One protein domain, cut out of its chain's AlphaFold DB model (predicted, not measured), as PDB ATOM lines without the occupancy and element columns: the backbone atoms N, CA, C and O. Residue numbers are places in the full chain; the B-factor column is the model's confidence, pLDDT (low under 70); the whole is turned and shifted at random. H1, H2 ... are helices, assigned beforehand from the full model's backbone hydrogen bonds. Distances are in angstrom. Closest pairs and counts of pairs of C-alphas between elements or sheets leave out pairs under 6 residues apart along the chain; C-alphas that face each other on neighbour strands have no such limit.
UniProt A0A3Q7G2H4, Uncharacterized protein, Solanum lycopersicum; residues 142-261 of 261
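This is residues 142 to 261 of the 261 residues of an uncharacterized protein of Solanum lycopersicum (UniProt A0A3Q7G2H4). A long helical hairpin makes this domain: H3 runs the whole length of it, and H2 folds back along the first part of H3, while the end of H3, residues 241 to 258, sticks out as an arm together with residues 259 to 261. A short helix, H1, sits crosswise near the first residues of H2, joined to it by a long loop, of which residues 155 to 161 stick out. The printed part has 120 residues with three named helices, in the order H1, H2, H3, and no named strand; the class is all helix. The whole is extended, with a radius of gyration of the C-alphas of 22.2 A and spans of 83 by 32 by 25 A.

The longest helix is H3, residues 206 to 258. It touches H2, residues 171 to 201, with residues 209 to 230 alone; the closest C-alphas of the two are those of Ala 181 and Leu 226, 6.3 A apart. H2 and H3 are a helical hairpin: they run opposite ways at a shallow tilt of 33 degrees, only just short of steep. H1, residues 142 to 152, is close to H2 but not clearly touching, with 1 pair of C-alphas within 8 A, those of Ala 148 and Thr 173 at 6.0 A. The lines of H1 and H2 are about perpendicular, at 81 degrees. H1 and H3 are apart. In H1 and H3 every O i to N i+4 pair is within hydrogen-bond range; in H2 26 of 27 are.

H3 measures 78.2 A from C-alpha 206 at (-75.483, -54.978, -40.675) to C-alpha 258 at (-0.017, -34.483, -41.812). H2, residues 171 to 201, measures 44.7 A from first to last C-alpha. H1, residues 142 to 152, measures 14.9 A and begins with C-alpha 142 at (-41.476, -67.477, -37.993).

The two C-alphas farthest apart are those of Gln 204 and Gly 260, 83.1 A. Without the stretches that stand free, residues 155 to 161 and 241 to 261, the body has 92 residues and spans 52 by 28 by 21 A. The link from H1 to H2, 18 residues, is long, and that from H2 to H3, 4 residues, is tight. The printed part has no cut and ends at residue 261, the chain's last. The mean pLDDT of the printed part is 71.5, and 41 residues are under 70: residues 142 to 167, 203 to 204, 230 to 240, 243 and 261.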
ATOM      1  N   CYS A 142     -40.691 -68.132 -39.033       45.22
ATOM      2  CA  CYS A 142     -41.476 -67.477 -37.993       45.22
ATOM      3  C   CYS A 142     -40.670 -67.324 -36.698       45.22
ATOM      4  O   CYS A 142     -40.790 -66.300 -36.035       45.22
ATOM      5  N   LYS A 143     -39.756 -68.256 -36.388       54.25
ATOM      6  CA  LYS A 143     -38.894 -68.152 -35.203       54.25
ATOM      7  C   LYS A 143     -37.919 -66.982 -35.297       54.25
ATOM      8  O   LYS A 143     -37.662 -66.337 -34.282       54.25
ATOM      9  N   LYS A 144     -37.402 -66.680 -36.494       56.78
ATOM     10  CA  LYS A 144     -36.512 -65.530 -36.729       56.78
ATOM     11  C   LYS A 144     -37.274 -64.212 -36.705       56.78
ATOM     12  O   LYS A 144     -36.781 -63.252 -36.121       56.78
ATOM     13  N   ILE A 145     -38.487 -64.179 -37.262       50.53
ATOM     14  CA  ILE A 145     -39.378 -63.016 -37.130       50.53
ATOM     15  C   ILE A 145     -39.718 -62.774 -35.660       50.53
ATOM     16  O   ILE A 145     -39.626 -61.643 -35.200       50.53
ATOM     17  N   ASP A 146     -40.076 -63.810 -34.905       54.06
ATOM     18  CA  ASP A 146     -40.440 -63.660 -33.497       54.06
ATOM     19  C   ASP A 146     -39.228 -63.319 -32.622       54.06
ATOM     20  O   ASP A 146     -39.368 -62.588 -31.645       54.06
ATOM     21  N   SER A 147     -38.025 -63.773 -32.988       58.31
ATOM     22  CA  SER A 147     -36.781 -63.303 -32.366       58.31
ATOM     23  C   SER A 147     -36.552 -61.818 -32.637       58.31
ATOM     24  O   SER A 147     -36.355 -61.060 -31.694       58.31
ATOM     25  N   ALA A 148     -36.683 -61.379 -33.892       55.00
ATOM     26  CA  ALA A 148     -36.564 -59.971 -34.262       55.00
ATOM     27  C   ALA A 148     -37.643 -59.101 -33.594       55.00
ATOM     28  O   ALA A 148     -37.354 -57.992 -33.156       55.00
ATOM     29  N   LYS A 149     -38.878 -59.603 -33.451       57.19
ATOM     30  CA  LYS A 149     -39.944 -58.934 -32.690       57.19
ATOM     31  C   LYS A 149     -39.576 -58.807 -31.216       57.19
ATOM     32  O   LYS A 149     -39.711 -57.721 -30.676       57.19
ATOM     33  N   ARG A 150     -39.088 -59.873 -30.572       62.97
ATOM     34  CA  ARG A 150     -38.638 -59.829 -29.167       62.97
ATOM     35  C   ARG A 150     -37.453 -58.883 -28.959       62.97
ATOM     36  O   ARG A 150     -37.373 -58.255 -27.916       62.97
ATOM     37  N   GLU A 151     -36.575 -58.748 -29.949       59.91
ATOM     38  CA  GLU A 151     -35.485 -57.760 -29.939       59.91
ATOM     39  C   GLU A 151     -35.981 -56.317 -30.159       59.91
ATOM     40  O   GLU A 151     -35.350 -55.372 -29.691       59.91
ATOM     41  N   LEU A 152     -37.105 -56.130 -30.864       52.06
ATOM     42  CA  LEU A 152     -37.705 -54.821 -31.154       52.06
ATOM     43  C   LEU A 152     -38.699 -54.343 -30.081       52.06
ATOM     44  O   LEU A 152     -38.889 -53.132 -29.922       52.06
ATOM     45  N   VAL A 153     -39.342 -55.268 -29.364       51.44
ATOM     46  CA  VAL A 153     -40.250 -54.983 -28.247       51.44
ATOM     47  C   VAL A 153     -39.405 -54.701 -27.009       51.44
ATOM     48  O   VAL A 153     -38.992 -55.598 -26.283       51.44
ATOM     49  N   ILE A 154     -39.133 -53.417 -26.789       52.12
ATOM     50  CA  ILE A 154     -38.603 -52.912 -25.522       52.12
ATOM     51  C   ILE A 154     -39.763 -52.945 -24.521       52.12
ATOM     52  O   ILE A 154     -40.791 -52.318 -24.778       52.12
ATOM     53  N   ASP A 155     -39.611 -53.681 -23.418       44.94
ATOM     54  CA  ASP A 155     -40.567 -53.672 -22.309       44.94
ATOM     55  C   ASP A 155     -40.712 -52.227 -21.787       44.94
ATOM     56  O   ASP A 155     -39.719 -51.647 -21.336       44.94
ATOM     57  N   PRO A 156     -41.906 -51.607 -21.869       48.69
ATOM     58  CA  PRO A 156     -42.107 -50.226 -21.441       48.69
ATOM     59  C   PRO A 156     -41.902 -50.018 -19.931       48.69
ATOM     60  O   PRO A 156     -41.842 -48.865 -19.496       48.69
ATOM     61  N   PHE A 157     -41.776 -51.092 -19.143       55.41
ATOM     62  CA  PHE A 157     -41.563 -51.038 -17.696       55.41
ATOM     63  C   PHE A 157     -40.159 -51.459 -17.240       55.41
ATOM     64  O   PHE A 157     -39.887 -51.365 -16.043       55.41
ATOM     65  N   ASP A 158     -39.255 -51.873 -18.137       56.81
ATOM     66  CA  ASP A 158     -37.868 -52.174 -17.755       56.81
ATOM     67  C   ASP A 158     -37.050 -50.862 -17.723       56.81
ATOM     68  O   ASP A 158     -36.820 -50.254 -18.772       56.81
ATOM     69  N   PRO A 159     -36.582 -50.378 -16.551       46.94
ATOM     70  CA  PRO A 159     -35.875 -49.099 -16.412       46.94
ATOM     71  C   PRO A 159     -34.449 -49.113 -16.990       46.94
ATOM     72  O   PRO A 159     -33.645 -48.219 -16.704       46.94
ATOM     73  N   ARG A 160     -34.094 -50.116 -17.802       47.94
ATOM     74  CA  ARG A 160     -32.819 -50.122 -18.516       47.94
ATOM     75  C   ARG A 160     -32.785 -48.940 -19.483       47.94
ATOM     76  O   ARG A 160     -33.744 -48.722 -20.222       47.94
ATOM     77  N   PRO A 161     -31.678 -48.181 -19.530       42.69
ATOM     78  CA  PRO A 161     -31.599 -47.056 -20.439       42.69
ATOM     79  C   PRO A 161     -31.783 -47.566 -21.876       42.69
ATOM     80  O   PRO A 161     -31.210 -48.578 -22.265       42.69
ATOM     81  N   SER A 162     -32.579 -46.882 -22.685       49.72
ATOM     82  CA  SER A 162     -32.756 -47.179 -24.108       49.72
ATOM     83  C   SER A 162     -31.504 -46.747 -24.886       49.72
ATOM     84  O   SER A 162     -31.506 -45.719 -25.561       49.72
ATOM     85  N   HIS A 163     -30.391 -47.465 -24.720       49.91
ATOM     86  CA  HIS A 163     -29.129 -47.198 -25.428       49.91
ATOM     87  C   HIS A 163     -28.900 -48.129 -26.617       49.91
ATOM     88  O   HIS A 163     -27.938 -47.906 -27.345       49.91
ATOM     89  N   LEU A 164     -29.793 -49.101 -26.857       51.06
ATOM     90  CA  LEU A 164     -29.801 -49.865 -28.102       51.06
ATOM     91  C   LEU A 164     -30.315 -48.964 -29.217       51.06
ATOM     92  O   LEU A 164     -31.506 -48.874 -29.525       51.06
ATOM     93  N   GLY A 165     -29.372 -48.226 -29.777       58.84
ATOM     94  CA  GLY A 165     -29.582 -47.515 -30.998       58.84
ATOM     95  C   GLY A 165     -29.785 -48.519 -32.130       58.84
ATOM     96  O   GLY A 165     -29.385 -49.676 -32.077       58.84
ATOM     97  N   PRO A 166     -30.325 -48.063 -33.250       54.28
ATOM     98  CA  PRO A 166     -30.418 -48.858 -34.478       54.28
ATOM     99  C   PRO A 166     -29.096 -49.449 -35.006       54.28
ATOM    100  O   PRO A 166     -29.109 -50.243 -35.942       54.28
ATOM    101  N   LYS A 167     -27.950 -49.042 -34.452       64.62
ATOM    102  CA  LYS A 167     -26.638 -49.633 -34.742       64.62
ATOM    103  C   LYS A 167     -26.422 -50.971 -34.044       64.62
ATOM    104  O   LYS A 167     -25.596 -51.747 -34.512       64.62
ATOM    105  N   ASP A 168     -27.178 -51.224 -32.986       77.50
ATOM    106  CA  ASP A 168     -27.052 -52.406 -32.143       77.50
ATOM    107  C   ASP A 168     -27.960 -53.548 -32.624       77.50
ATOM    108  O   ASP A 168     -27.866 -54.672 -32.142       77.50
ATOM    109  N   LEU A 169     -28.797 -53.283 -33.636       72.19
ATOM    110  CA  LEU A 169     -29.520 -54.312 -34.372       72.19
ATOM    111  C   LEU A 169     -28.611 -54.950 -35.426       72.19
ATOM    112  O   LEU A 169     -27.944 -54.261 -36.218       72.19
ATOM    113  N   SER A 170     -28.662 -56.282 -35.497       81.00
ATOM    114  CA  SER A 170     -28.004 -57.039 -36.558       81.00
ATOM    115  C   SER A 170     -28.439 -56.520 -37.940       81.00
ATOM    116  O   SER A 170     -29.526 -55.957 -38.130       81.00
ATOM    117  N   PHE A 171     -27.562 -56.662 -38.934       73.50
ATOM    118  CA  PHE A 171     -27.878 -56.272 -40.312       73.50
ATOM    119  C   PHE A 171     -29.114 -57.012 -40.851       73.50
ATOM    120  O   PHE A 171     -29.917 -56.426 -41.581       73.50
ATOM    121  N   GLU A 172     -29.294 -58.271 -40.452       75.31
ATOM    122  CA  GLU A 172     -30.438 -59.100 -40.826       75.31
ATOM    123  C   GLU A 172     -31.739 -58.525 -40.259       75.31
ATOM    124  O   GLU A 172     -32.688 -58.318 -41.015       75.31
ATOM    125  N   THR A 173     -31.759 -58.147 -38.975       75.19
ATOM    126  CA  THR A 173     -32.931 -57.531 -38.332       75.19
ATOM    127  C   THR A 173     -33.307 -56.206 -39.001       75.19
ATOM    128  O   THR A 173     -34.486 -55.948 -39.248       75.19
ATOM    129  N   ARG A 174     -32.320 -55.386 -39.389       76.44
ATOM    130  CA  ARG A 174     -32.565 -54.125 -40.115       76.44
ATOM    131  C   ARG A 174     -33.091 -54.342 -41.529       76.44
ATOM    132  O   ARG A 174     -34.021 -53.655 -41.945       76.44
ATOM    133  N   SER A 175     -32.510 -55.288 -42.259       71.88
ATOM    134  CA  SER A 175     -32.926 -55.617 -43.625       71.88
ATOM    135  C   SER A 175     -34.345 -56.184 -43.650       71.88
ATOM    136  O   SER A 175     -35.157 -55.768 -44.474       71.88
ATOM    137  N   ILE A 176     -34.676 -57.066 -42.701       72.69
ATOM    138  CA  ILE A 176     -36.031 -57.608 -42.543       72.69
ATOM    139  C   ILE A 176     -37.007 -56.491 -42.170       72.69
ATOM    140  O   ILE A 176     -38.040 -56.373 -42.819       72.69
ATOM    141  N   ALA A 177     -36.675 -55.637 -41.197       76.75
ATOM    142  CA  ALA A 177     -37.531 -54.514 -40.812       76.75
ATOM    143  C   ALA A 177     -37.804 -53.565 -41.991       76.75
ATOM    144  O   ALA A 177     -38.935 -53.131 -42.177       76.75
ATOM    145  N   TYR A 178     -36.796 -53.288 -42.823       77.38
ATOM    146  CA  TYR A 178     -36.945 -52.456 -44.016       77.38
ATOM    147  C   TYR A 178     -37.811 -53.112 -45.103       77.38
ATOM    148  O   TYR A 178     -38.678 -52.452 -45.675       77.38
ATOM    149  N   ILE A 179     -37.618 -54.406 -45.382       75.75
ATOM    150  CA  ILE A 179     -38.450 -55.149 -46.342       75.75
ATOM    151  C   ILE A 179     -39.894 -55.200 -45.847       75.75
ATOM    152  O   ILE A 179     -40.809 -54.891 -46.605       75.75
ATOM    153  N   VAL A 180     -40.101 -55.531 -44.571       75.31
ATOM    154  CA  VAL A 180     -41.415 -55.528 -43.917       75.31
ATOM    155  C   VAL A 180     -42.049 -54.148 -44.060       75.31
ATOM    156  O   VAL A 180     -43.145 -54.046 -44.590       75.31
ATOM    157  N   ALA A 181     -41.341 -53.081 -43.698       74.62
ATOM    158  CA  ALA A 181     -41.858 -51.723 -43.779       74.62
ATOM    159  C   ALA A 181     -42.227 -51.312 -45.213       74.62
ATOM    160  O   ALA A 181     -43.331 -50.845 -45.453       74.62
ATOM    161  N   THR A 182     -41.355 -51.533 -46.192       76.44
ATOM    162  CA  THR A 182     -41.589 -51.075 -47.575       76.44
ATOM    163  C   THR A 182     -42.612 -51.921 -48.339       76.44
ATOM    164  O   THR A 182     -43.374 -51.387 -49.150       76.44
ATOM    165  N   THR A 183     -42.676 -53.228 -48.074       75.38
ATOM    166  CA  THR A 183     -43.597 -54.140 -48.776       75.38
ATOM    167  C   THR A 183     -44.941 -54.300 -48.073       75.38
ATOM    168  O   THR A 183     -45.955 -54.406 -48.754       75.38
ATOM    169  N   LEU A 184     -45.003 -54.296 -46.736       73.81
ATOM    170  CA  LEU A 184     -46.290 -54.378 -46.037       73.81
ATOM    171  C   LEU A 184     -47.005 -53.036 -46.013       73.81
ATOM    172  O   LEU A 184     -48.222 -53.029 -46.159       73.81
ATOM    173  N   LEU A 185     -46.291 -51.911 -45.891       75.62
ATOM    174  CA  LEU A 185     -46.949 -50.603 -45.841       75.62
ATOM    175  C   LEU A 185     -47.662 -50.274 -47.160       75.62
ATOM    176  O   LEU A 185     -48.800 -49.821 -47.132       75.62
ATOM    177  N   SER A 186     -47.044 -50.584 -48.304       75.94
ATOM    178  CA  SER A 186     -47.683 -50.424 -49.622       75.94
ATOM    179  C   SER A 186     -48.902 -51.337 -49.800       75.94
ATOM    180  O   SER A 186     -49.930 -50.920 -50.322       75.94
ATOM    181  N   ARG A 187     -48.849 -52.572 -49.294       80.31
ATOM    182  CA  ARG A 187     -50.005 -53.481 -49.352       80.31
ATOM    183  C   ARG A 187     -51.124 -53.072 -48.397       80.31
ATOM    184  O   ARG A 187     -52.286 -53.324 -48.695       80.31
ATOM    185  N   LEU A 188     -50.801 -52.435 -47.272       77.62
ATOM    186  CA  LEU A 188     -51.807 -51.911 -46.348       77.62
ATOM    187  C   LEU A 188     -52.552 -50.721 -46.933       77.62
ATOM    188  O   LEU A 188     -53.758 -50.637 -46.735       77.62
ATOM    189  N   THR A 189     -51.879 -49.856 -47.697       82.25
ATOM    190  CA  THR A 189     -52.573 -48.783 -48.421       82.25
ATOM    191  C   THR A 189     -53.544 -49.335 -49.465       82.25
ATOM    192  O   THR A 189     -54.645 -48.810 -49.596       82.25
ATOM    193  N   ASP A 190     -53.198 -50.433 -50.144       82.31
ATOM    194  CA  ASP A 190     -54.105 -51.079 -51.105       82.31
ATOM    195  C   ASP A 190     -55.321 -51.719 -50.413       82.31
ATOM    196  O   ASP A 190     -56.451 -51.600 -50.894       82.31
ATOM    197  N   ILE A 191     -55.108 -52.386 -49.271       80.88
ATOM    198  CA  ILE A 191     -56.191 -52.981 -48.469       80.88
ATOM    199  C   ILE A 191     -57.156 -51.901 -47.983       80.88
ATOM    200  O   ILE A 191     -58.365 -52.116 -47.998       80.88
ATOM    201  N   ASP A 192     -56.640 -50.738 -47.607       80.81
ATOM    202  CA  ASP A 192     -57.443 -49.599 -47.175       80.81
ATOM    203  C   ASP A 192     -58.434 -49.134 -48.239       80.81
ATOM    204  O   ASP A 192     -59.629 -49.014 -47.974       80.81
ATOM    205  N   VAL A 193     -57.948 -48.970 -49.472       86.81
ATOM    206  CA  VAL A 193     -58.779 -48.597 -50.623       86.81
ATOM    207  C   VAL A 193     -59.854 -49.659 -50.884       86.81
ATOM    208  O   VAL A 193     -60.995 -49.329 -51.216       86.81
ATOM    209  N   ILE A 194     -59.521 -50.942 -50.705       84.00
ATOM    210  CA  ILE A 194     -60.478 -52.050 -50.838       84.00
ATOM    211  C   ILE A 194     -61.532 -52.003 -49.725       84.00
ATOM    212  O   ILE A 194     -62.717 -52.191 -50.007       84.00
ATOM    213  N   LEU A 195     -61.133 -51.749 -48.476       81.12
ATOM    214  CA  LEU A 195     -62.053 -51.636 -47.342       81.12
ATOM    215  C   LEU A 195     -62.970 -50.416 -47.476       81.12
ATOM    216  O   LEU A 195     -64.148 -50.512 -47.127       81.12
ATOM    217  N   ASP A 196     -62.487 -49.310 -48.042       83.94
ATOM    218  CA  ASP A 196     -63.315 -48.156 -48.402       83.94
ATOM    219  C   ASP A 196     -64.360 -48.502 -49.461       83.94
ATOM    220  O   ASP A 196     -65.556 -48.258 -49.270       83.94
ATOM    221  N   ALA A 197     -63.940 -49.148 -50.550       83.06
ATOM    222  CA  ALA A 197     -64.860 -49.593 -51.591       83.06
ATOM    223  C   ALA A 197     -65.907 -50.583 -51.043       83.06
ATOM    224  O   ALA A 197     -67.094 -50.481 -51.368       83.06
ATOM    225  N   LEU A 198     -65.486 -51.510 -50.174       75.94
ATOM    226  CA  LEU A 198     -66.379 -52.451 -49.498       75.94
ATOM    227  C   LEU A 198     -67.376 -51.725 -48.599       75.94
ATOM    228  O   LEU A 198     -68.570 -51.980 -48.720       75.94
ATOM    229  N   THR A 199     -66.917 -50.786 -47.772       81.88
ATOM    230  CA  THR A 199     -67.768 -49.978 -46.882       81.88
ATOM    231  C   THR A 199     -68.869 -49.261 -47.664       81.88
ATOM    232  O   THR A 199     -70.034 -49.298 -47.267       81.88
ATOM    233  N   ILE A 200     -68.536 -48.685 -48.824       82.12
ATOM    234  CA  ILE A 200     -69.516 -48.035 -49.708       82.12
ATOM    235  C   ILE A 200     -70.530 -49.055 -50.255       82.12
ATOM    236  O   ILE A 200     -71.728 -48.774 -50.320       82.12
ATOM    237  N   SER A 201     -70.074 -50.255 -50.628       77.38
ATOM    238  CA  SER A 201     -70.929 -51.295 -51.222       77.38
ATOM    239  C   SER A 201     -71.809 -52.063 -50.221       77.38
ATOM    240  O   SER A 201     -72.828 -52.625 -50.613       77.38
ATOM    241  N   VAL A 202     -71.441 -52.083 -48.936       79.19
ATOM    242  CA  VAL A 202     -72.017 -52.958 -47.892       79.19
ATOM    243  C   VAL A 202     -73.079 -52.258 -47.026       79.19
ATOM    244  O   VAL A 202     -73.567 -52.815 -46.047       79.19
ATOM    245  N   THR A 203     -73.548 -51.075 -47.419       69.44
ATOM    246  CA  THR A 203     -74.488 -50.242 -46.633       69.44
ATOM    247  C   THR A 203     -75.827 -50.902 -46.245       69.44
ATOM    248  O   THR A 203     -76.574 -50.321 -45.462       69.44
ATOM    249  N   GLN A 204     -76.141 -52.108 -46.734       65.94
ATOM    250  CA  GLN A 204     -77.409 -52.806 -46.486       65.94
ATOM    251  C   GLN A 204     -77.309 -54.100 -45.654       65.94
ATOM    252  O   GLN A 204     -78.344 -54.705 -45.383       65.94
ATOM    253  N   VAL A 205     -76.118 -54.537 -45.218       83.12
ATOM    254  CA  VAL A 205     -75.968 -55.775 -44.420       83.12
ATOM    255  C   VAL A 205     -75.236 -55.475 -43.109       83.12
ATOM    256  O   VAL A 205     -74.012 -55.355 -43.090       83.12
ATOM    257  N   SER A 206     -75.989 -55.369 -42.006       79.75
ATOM    258  CA  SER A 206     -75.483 -54.978 -40.675       79.75
ATOM    259  C   SER A 206     -74.297 -55.817 -40.204       79.75
ATOM    260  O   SER A 206     -73.308 -55.281 -39.704       79.75
ATOM    261  N   ASP A 207     -74.375 -57.129 -40.411       76.81
ATOM    262  CA  ASP A 207     -73.382 -58.085 -39.917       76.81
ATOM    263  C   ASP A 207     -72.093 -58.042 -40.744       76.81
ATOM    264  O   ASP A 207     -70.998 -58.273 -40.236       76.81
ATOM    265  N   LEU A 208     -72.204 -57.695 -42.027       72.69
ATOM    266  CA  LEU A 208     -71.043 -57.513 -42.888       72.69
ATOM    267  C   LEU A 208     -70.373 -56.165 -42.607       72.69
ATOM    268  O   LEU A 208     -69.148 -56.080 -42.622       72.69
ATOM    269  N   MET A 209     -71.156 -55.134 -42.282       78.56
ATOM    270  CA  MET A 209     -70.621 -53.819 -41.945       78.56
ATOM    271  C   MET A 209     -69.818 -53.850 -40.638       78.56
ATOM    272  O   MET A 209     -68.719 -53.309 -40.591       78.56
ATOM    273  N   SER A 210     -70.291 -54.555 -39.604       80.50
ATOM    274  CA  SER A 210     -69.516 -54.726 -38.364       80.50
ATOM    275  C   SER A 210     -68.191 -55.464 -38.606       80.50
ATOM    276  O   SER A 210     -67.158 -55.079 -38.057       80.50
ATOM    277  N   SER A 211     -68.184 -56.462 -39.497       78.31
ATOM    278  CA  SER A 211     -66.969 -57.181 -39.887       78.31
ATOM    279  C   SER A 211     -65.984 -56.310 -40.680       78.31
ATOM    280  O   SER A 211     -64.783 -56.363 -40.417       78.31
ATOM    281  N   VAL A 212     -66.471 -55.493 -41.620       74.31
ATOM    282  CA  VAL A 212     -65.638 -54.547 -42.384       74.31
ATOM    283  C   VAL A 212     -65.034 -53.483 -41.463       74.31
ATOM    284  O   VAL A 212     -63.844 -53.194 -41.586       74.31
ATOM    285  N   THR A 213     -65.795 -52.970 -40.491       81.75
ATOM    286  CA  THR A 213     -65.283 -52.033 -39.478       81.75
ATOM    287  C   THR A 213     -64.179 -52.662 -38.629       81.75
ATOM    288  O   THR A 213     -63.110 -52.074 -38.498       81.75
ATOM    289  N   ALA A 214     -64.376 -53.887 -38.132       80.56
ATOM    290  CA  ALA A 214     -63.347 -54.584 -37.357       80.56
ATOM    291  C   ALA A 214     -62.064 -54.829 -38.176       80.56
ATOM    292  O   ALA A 214     -60.954 -54.681 -37.669       80.56
ATOM    293  N   MET A 215     -62.191 -55.168 -39.466       76.94
ATOM    294  CA  MET A 215     -61.031 -55.307 -40.355       76.94
ATOM    295  C   MET A 215     -60.289 -53.980 -40.556       76.94
ATOM    296  O   MET A 215     -59.058 -53.975 -40.562       76.94
ATOM    297  N   ARG A 216     -61.017 -52.866 -40.684       83.12
ATOM    298  CA  ARG A 216     -60.436 -51.520 -40.793       83.12
ATOM    299  C   ARG A 216     -59.642 -51.143 -39.542       83.12
ATOM    300  O   ARG A 216     -58.494 -50.736 -39.671       83.12
ATOM    301  N   GLU A 217     -60.189 -51.374 -38.350       86.31
ATOM    302  CA  GLU A 217     -59.486 -51.111 -37.083       86.31
ATOM    303  C   GLU A 217     -58.162 -51.890 -36.973       86.31
ATOM    304  O   GLU A 217     -57.144 -51.341 -36.549       86.31
ATOM    305  N   VAL A 218     -58.137 -53.156 -37.412       79.62
ATOM    306  CA  VAL A 218     -56.908 -53.972 -37.433       79.62
ATOM    307  C   VAL A 218     -55.873 -53.415 -38.417       79.62
ATOM    308  O   VAL A 218     -54.681 -53.376 -38.098       79.62
ATOM    309  N   VAL A 219     -56.304 -52.988 -39.607       75.12
ATOM    310  CA  VAL A 219     -55.413 -52.392 -40.618       75.12
ATOM    311  C   VAL A 219     -54.823 -51.073 -40.119       75.12
ATOM    312  O   VAL A 219     -53.618 -50.857 -40.274       75.12
ATOM    313  N   ASP A 220     -55.626 -50.236 -39.466       81.62
ATOM    314  CA  ASP A 220     -55.171 -48.969 -38.892       81.62
ATOM    315  C   ASP A 220     -54.175 -49.186 -37.743       81.62
ATOM    316  O   ASP A 220     -53.091 -48.599 -37.755       81.62
ATOM    317  N   CYS A 221     -54.437 -50.136 -36.841       80.38
ATOM    318  CA  CYS A 221     -53.480 -50.512 -35.796       80.38
ATOM    319  C   CYS A 221     -52.134 -50.985 -36.380       80.38
ATOM    320  O   CYS A 221     -51.059 -50.604 -35.906       80.38
ATOM    321  N   LEU A 222     -52.167 -51.786 -37.450       70.62
ATOM    322  CA  LEU A 222     -50.950 -52.269 -38.098       70.62
ATOM    323  C   LEU A 222     -50.167 -51.135 -38.779       70.62
ATOM    324  O   LEU A 222     -48.933 -51.129 -38.726       70.62
ATOM    325  N   LYS A 223     -50.854 -50.162 -39.386       79.00
ATOM    326  CA  LYS A 223     -50.200 -48.962 -39.924       79.00
ATOM    327  C   LYS A 223     -49.545 -48.142 -38.826       79.00
ATOM    328  O   LYS A 223     -48.407 -47.731 -39.024       79.00
ATOM    329  N   ASP A 224     -50.201 -47.946 -37.688       82.31
ATOM    330  CA  ASP A 224     -49.628 -47.193 -36.569       82.31
ATOM    331  C   ASP A 224     -48.341 -47.852 -36.058       82.31
ATOM    332  O   ASP A 224     -47.322 -47.180 -35.869       82.31
ATOM    333  N   VAL A 225     -48.330 -49.184 -35.933       75.38
ATOM    334  CA  VAL A 225     -47.127 -49.954 -35.571       75.38
ATOM    335  C   VAL A 225     -46.017 -49.784 -36.613       75.38
ATOM    336  O   VAL A 225     -44.846 -49.582 -36.260       75.38
ATOM    337  N   LEU A 226     -46.355 -49.843 -37.903       73.12
ATOM    338  CA  LEU A 226     -45.380 -49.666 -38.981       73.12
ATOM    339  C   LEU A 226     -44.851 -48.232 -39.054       73.12
ATOM    340  O   LEU A 226     -43.648 -48.053 -39.226       73.12
ATOM    341  N   LEU A 227     -45.700 -47.222 -38.872       79.06
ATOM    342  CA  LEU A 227     -45.317 -45.810 -38.844       79.06
ATOM    343  C   LEU A 227     -44.434 -45.500 -37.634       79.06
ATOM    344  O   LEU A 227     -43.391 -44.862 -37.793       79.06
ATOM    345  N   ALA A 228     -44.770 -46.023 -36.454       74.62
ATOM    346  CA  ALA A 228     -43.922 -45.921 -35.268       74.62
ATOM    347  C   ALA A 228     -42.542 -46.570 -35.497       74.62
ATOM    348  O   ALA A 228     -41.512 -46.049 -35.056       74.62
ATOM    349  N   SER A 229     -42.505 -47.678 -36.241       70.81
ATOM    350  CA  SER A 229     -41.263 -48.355 -36.631       70.81
ATOM    351  C   SER A 229     -40.469 -47.554 -37.672       70.81
ATOM    352  O   SER A 229     -39.246 -47.446 -37.567       70.81
ATOM    353  N   HIS A 230     -41.144 -46.933 -38.643       69.12
ATOM    354  CA  HIS A 230     -40.527 -46.097 -39.677       69.12
ATOM    355  C   HIS A 230     -39.933 -44.808 -39.102       69.12
ATOM    356  O   HIS A 230     -38.812 -44.436 -39.452       69.12
ATOM    357  N   PHE A 231     -40.631 -44.174 -38.157       61.06
ATOM    358  CA  PHE A 231     -40.137 -43.002 -37.440       61.06
ATOM    359  C   PHE A 231     -38.821 -43.309 -36.718       61.06
ATOM    360  O   PHE A 231     -37.869 -42.527 -36.781       61.06
ATOM    361  N   LYS A 232     -38.716 -44.499 -36.104       63.91
ATOM    362  CA  LYS A 232     -37.449 -44.958 -35.522       63.91
ATOM    363  C   LYS A 232     -36.360 -45.081 -36.588       63.91
ATOM    364  O   LYS A 232     -35.257 -44.620 -36.312       63.91
ATOM    365  N   ILE A 233     -36.664 -45.618 -37.779       64.50
ATOM    366  CA  ILE A 233     -35.730 -45.773 -38.917       64.50
ATOM    367  C   ILE A 233     -35.194 -44.420 -39.427       64.50
ATOM    368  O   ILE A 233     -33.990 -44.287 -39.667       64.50
ATOM    369  N   ASP A 234     -36.031 -43.392 -39.550       60.06
ATOM    370  CA  ASP A 234     -35.578 -42.075 -40.029       60.06
ATOM    371  C   ASP A 234     -34.676 -41.360 -39.010       60.06
ATOM    372  O   ASP A 234     -33.662 -40.755 -39.382       60.06
ATOM    373  N   VAL A 235     -34.955 -41.527 -37.714       61.88
ATOM    374  CA  VAL A 235     -34.075 -41.043 -36.638       61.88
ATOM    375  C   VAL A 235     -32.693 -41.708 -36.719       61.88
ATOM    376  O   VAL A 235     -31.673 -41.019 -36.617       61.88
ATOM    377  N   VAL A 236     -32.622 -43.019 -36.993       51.19
ATOM    378  CA  VAL A 236     -31.347 -43.728 -37.258       51.19
ATOM    379  C   VAL A 236     -30.575 -43.080 -38.383       51.19
ATOM    380  O   VAL A 236     -29.355 -42.911 -38.292       51.19
ATOM    381  N   LYS A 237     -31.276 -42.806 -39.482       66.31
ATOM    382  CA  LYS A 237     -30.680 -42.365 -40.732       66.31
ATOM    383  C   LYS A 237     -30.045 -40.996 -40.542       66.31
ATOM    384  O   LYS A 237     -28.889 -40.808 -40.919       66.31
ATOM    385  N   GLU A 238     -30.736 -40.091 -39.854       69.38
ATOM    386  CA  GLU A 238     -30.209 -38.767 -39.523       69.38
ATOM    387  C   GLU A 238     -29.069 -38.809 -38.494       69.38
ATOM    388  O   GLU A 238     -28.078 -38.086 -38.639       69.38
ATOM    389  N   VAL A 239     -29.129 -39.686 -37.486       59.50
ATOM    390  CA  VAL A 239     -27.998 -39.897 -36.561       59.50
ATOM    391  C   VAL A 239     -26.782 -40.460 -37.306       59.50
ATOM    392  O   VAL A 239     -25.655 -40.005 -37.109       59.50
ATOM    393  N   THR A 240     -26.996 -41.414 -38.210       55.34
ATOM    394  CA  THR A 240     -25.932 -42.034 -39.011       55.34
ATOM    395  C   THR A 240     -25.293 -41.018 -39.952       55.34
ATOM    396  O   THR A 240     -24.068 -40.914 -39.987       55.34
ATOM    397  N   LYS A 241     -26.098 -40.204 -40.640       81.56
ATOM    398  CA  LYS A 241     -25.628 -39.108 -41.496       81.56
ATOM    399  C   LYS A 241     -24.772 -38.106 -40.719       81.56
ATOM    400  O   LYS A 241     -23.675 -37.779 -41.169       81.56
ATOM    401  N   ARG A 242     -25.211 -37.693 -39.522       79.88
ATOM    402  CA  ARG A 242     -24.428 -36.807 -38.640       79.88
ATOM    403  C   ARG A 242     -23.097 -37.428 -38.217       79.88
ATOM    404  O   ARG A 242     -22.074 -36.746 -38.219       79.88
ATOM    405  N   LEU A 243     -23.084 -38.719 -37.891       61.94
ATOM    406  CA  LEU A 243     -21.857 -39.418 -37.503       61.94
ATOM    407  C   LEU A 243     -20.875 -39.567 -38.673       61.94
ATOM    408  O   LEU A 243     -19.682 -39.341 -38.484       61.94
ATOM    409  N   VAL A 244     -21.368 -39.860 -39.879       75.94
ATOM    410  CA  VAL A 244     -20.545 -39.909 -41.100       75.94
ATOM    411  C   VAL A 244     -19.949 -38.536 -41.412       75.94
ATOM    412  O   VAL A 244     -18.755 -38.432 -41.682       75.94
ATOM    413  N   GLN A 245     -20.739 -37.464 -41.311       85.94
ATOM    414  CA  GLN A 245     -20.246 -36.098 -41.515       85.94
ATOM    415  C   GLN A 245     -19.164 -35.713 -40.500       85.94
ATOM    416  O   GLN A 245     -18.136 -35.153 -40.879       85.94
ATOM    417  N   LYS A 246     -19.359 -36.053 -39.220       85.56
ATOM    418  CA  LYS A 246     -18.366 -35.800 -38.166       85.56
ATOM    419  C   LYS A 246     -17.067 -36.566 -38.417       85.56
ATOM    420  O   LYS A 246     -15.986 -36.004 -38.255       85.56
ATOM    421  N   TRP A 247     -17.171 -37.823 -38.842       78.44
ATOM    422  CA  TRP A 247     -16.014 -38.635 -39.202       78.44
ATOM    423  C   TRP A 247     -15.251 -38.034 -40.388       78.44
ATOM    424  O   TRP A 247     -14.054 -37.793 -40.269       78.44
ATOM    425  N   LEU A 248     -15.946 -37.675 -41.474       78.62
ATOM    426  CA  LEU A 248     -15.341 -37.027 -42.644       78.62
ATOM    427  C   LEU A 248     -14.618 -35.726 -42.278       78.62
ATOM    428  O   LEU A 248     -13.508 -35.486 -42.752       78.62
ATOM    429  N   ALA A 249     -15.216 -34.902 -41.416       89.19
ATOM    430  CA  ALA A 249     -14.582 -33.679 -40.934       89.19
ATOM    431  C   ALA A 249     -13.299 -33.974 -40.138       89.19
ATOM    432  O   ALA A 249     -12.273 -33.331 -40.366       89.19
ATOM    433  N   SER A 250     -13.330 -34.983 -39.264       79.88
ATOM    434  CA  SER A 250     -12.170 -35.397 -38.469       79.88
ATOM    435  C   SER A 250     -11.043 -35.963 -39.335       79.88
ATOM    436  O   SER A 250      -9.884 -35.594 -39.152       79.88
ATOM    437  N   SER A 251     -11.366 -36.821 -40.305       74.12
ATOM    438  CA  SER A 251     -10.380 -37.381 -41.233       74.12
ATOM    439  C   SER A 251      -9.740 -36.293 -42.090       74.12
ATOM    440  O   SER A 251      -8.530 -36.304 -42.301       74.12
ATOM    441  N   LYS A 252     -10.526 -35.304 -42.534       88.69
ATOM    442  CA  LYS A 252     -10.009 -34.169 -43.304       88.69
ATOM    443  C   LYS A 252      -9.041 -33.318 -42.475       88.69
ATOM    444  O   LYS A 252      -7.989 -32.943 -42.983       88.69
ATOM    445  N   ALA A 253      -9.357 -33.064 -41.203       87.25
ATOM    446  CA  ALA A 253      -8.482 -32.331 -40.286       87.25
ATOM    447  C   ALA A 253      -7.138 -33.046 -40.059       87.25
ATOM    448  O   ALA A 253      -6.086 -32.420 -40.163       87.25
ATOM    449  N   GLN A 254      -7.154 -34.365 -39.843       78.94
ATOM    450  CA  GLN A 254      -5.925 -35.161 -39.703       78.94
ATOM    451  C   GLN A 254      -5.052 -35.111 -40.961       78.94
ATOM    452  O   GLN A 254      -3.828 -35.011 -40.869       78.94
ATOM    453  N   LEU A 255      -5.682 -35.135 -42.138       83.44
ATOM    454  CA  LEU A 255      -4.981 -35.078 -43.416       83.44
ATOM    455  C   LEU A 255      -4.316 -33.713 -43.661       83.44
ATOM    456  O   LEU A 255      -3.258 -33.658 -44.285       83.44
ATOM    457  N   TYR A 256      -4.901 -32.622 -43.154       90.31
ATOM    458  CA  TYR A 256      -4.264 -31.300 -43.162       90.31
ATOM    459  C   TYR A 256      -3.079 -31.234 -42.194       90.31
ATOM    460  O   TYR A 256      -2.004 -30.803 -42.608       90.31
ATOM    461  N   CYS A 257      -3.220 -31.754 -40.968       85.31
ATOM    462  CA  CYS A 257      -2.117 -31.800 -40.001       85.31
ATOM    463  C   CYS A 257      -0.905 -32.593 -40.516       85.31
ATOM    464  O   CYS A 257       0.231 -32.193 -40.286       85.31
ATOM    465  N   GLN A 258      -1.120 -33.697 -41.242       80.25
ATOM    466  CA  GLN A 258      -0.017 -34.483 -41.812       80.25
ATOM    467  C   GLN A 258       0.694 -33.798 -42.984       80.25
ATOM    468  O   GLN A 258       1.848 -34.115 -43.261       80.25
ATOM    469  N   LYS A 259       0.028 -32.871 -43.681       85.62
ATOM    470  CA  LYS A 259       0.614 -32.151 -44.819       85.62
ATOM    471  C   LYS A 259       1.393 -30.892 -44.423       85.62
ATOM    472  O   LYS A 259       1.940 -30.250 -45.312       85.62
ATOM    473  N   GLY A 260       1.482 -30.567 -43.130       80.12
ATOM    474  CA  GLY A 260       2.281 -29.439 -42.637       80.12
ATOM    475  C   GLY A 260       1.774 -28.063 -43.077       80.12
ATOM    476  O   GLY A 260       2.579 -27.141 -43.191       80.12
ATOM    477  N   TYR A 261       0.471 -27.947 -43.355       59.81
ATOM    478  CA  TYR A 261      -0.209 -26.661 -43.541       59.81
ATOM    479  C   TYR A 261      -0.635 -26.061 -42.203       59.81
ATOM    480  O   TYR A 261      -0.999 -26.850 -41.299       59.81
TER     481      TYR A 261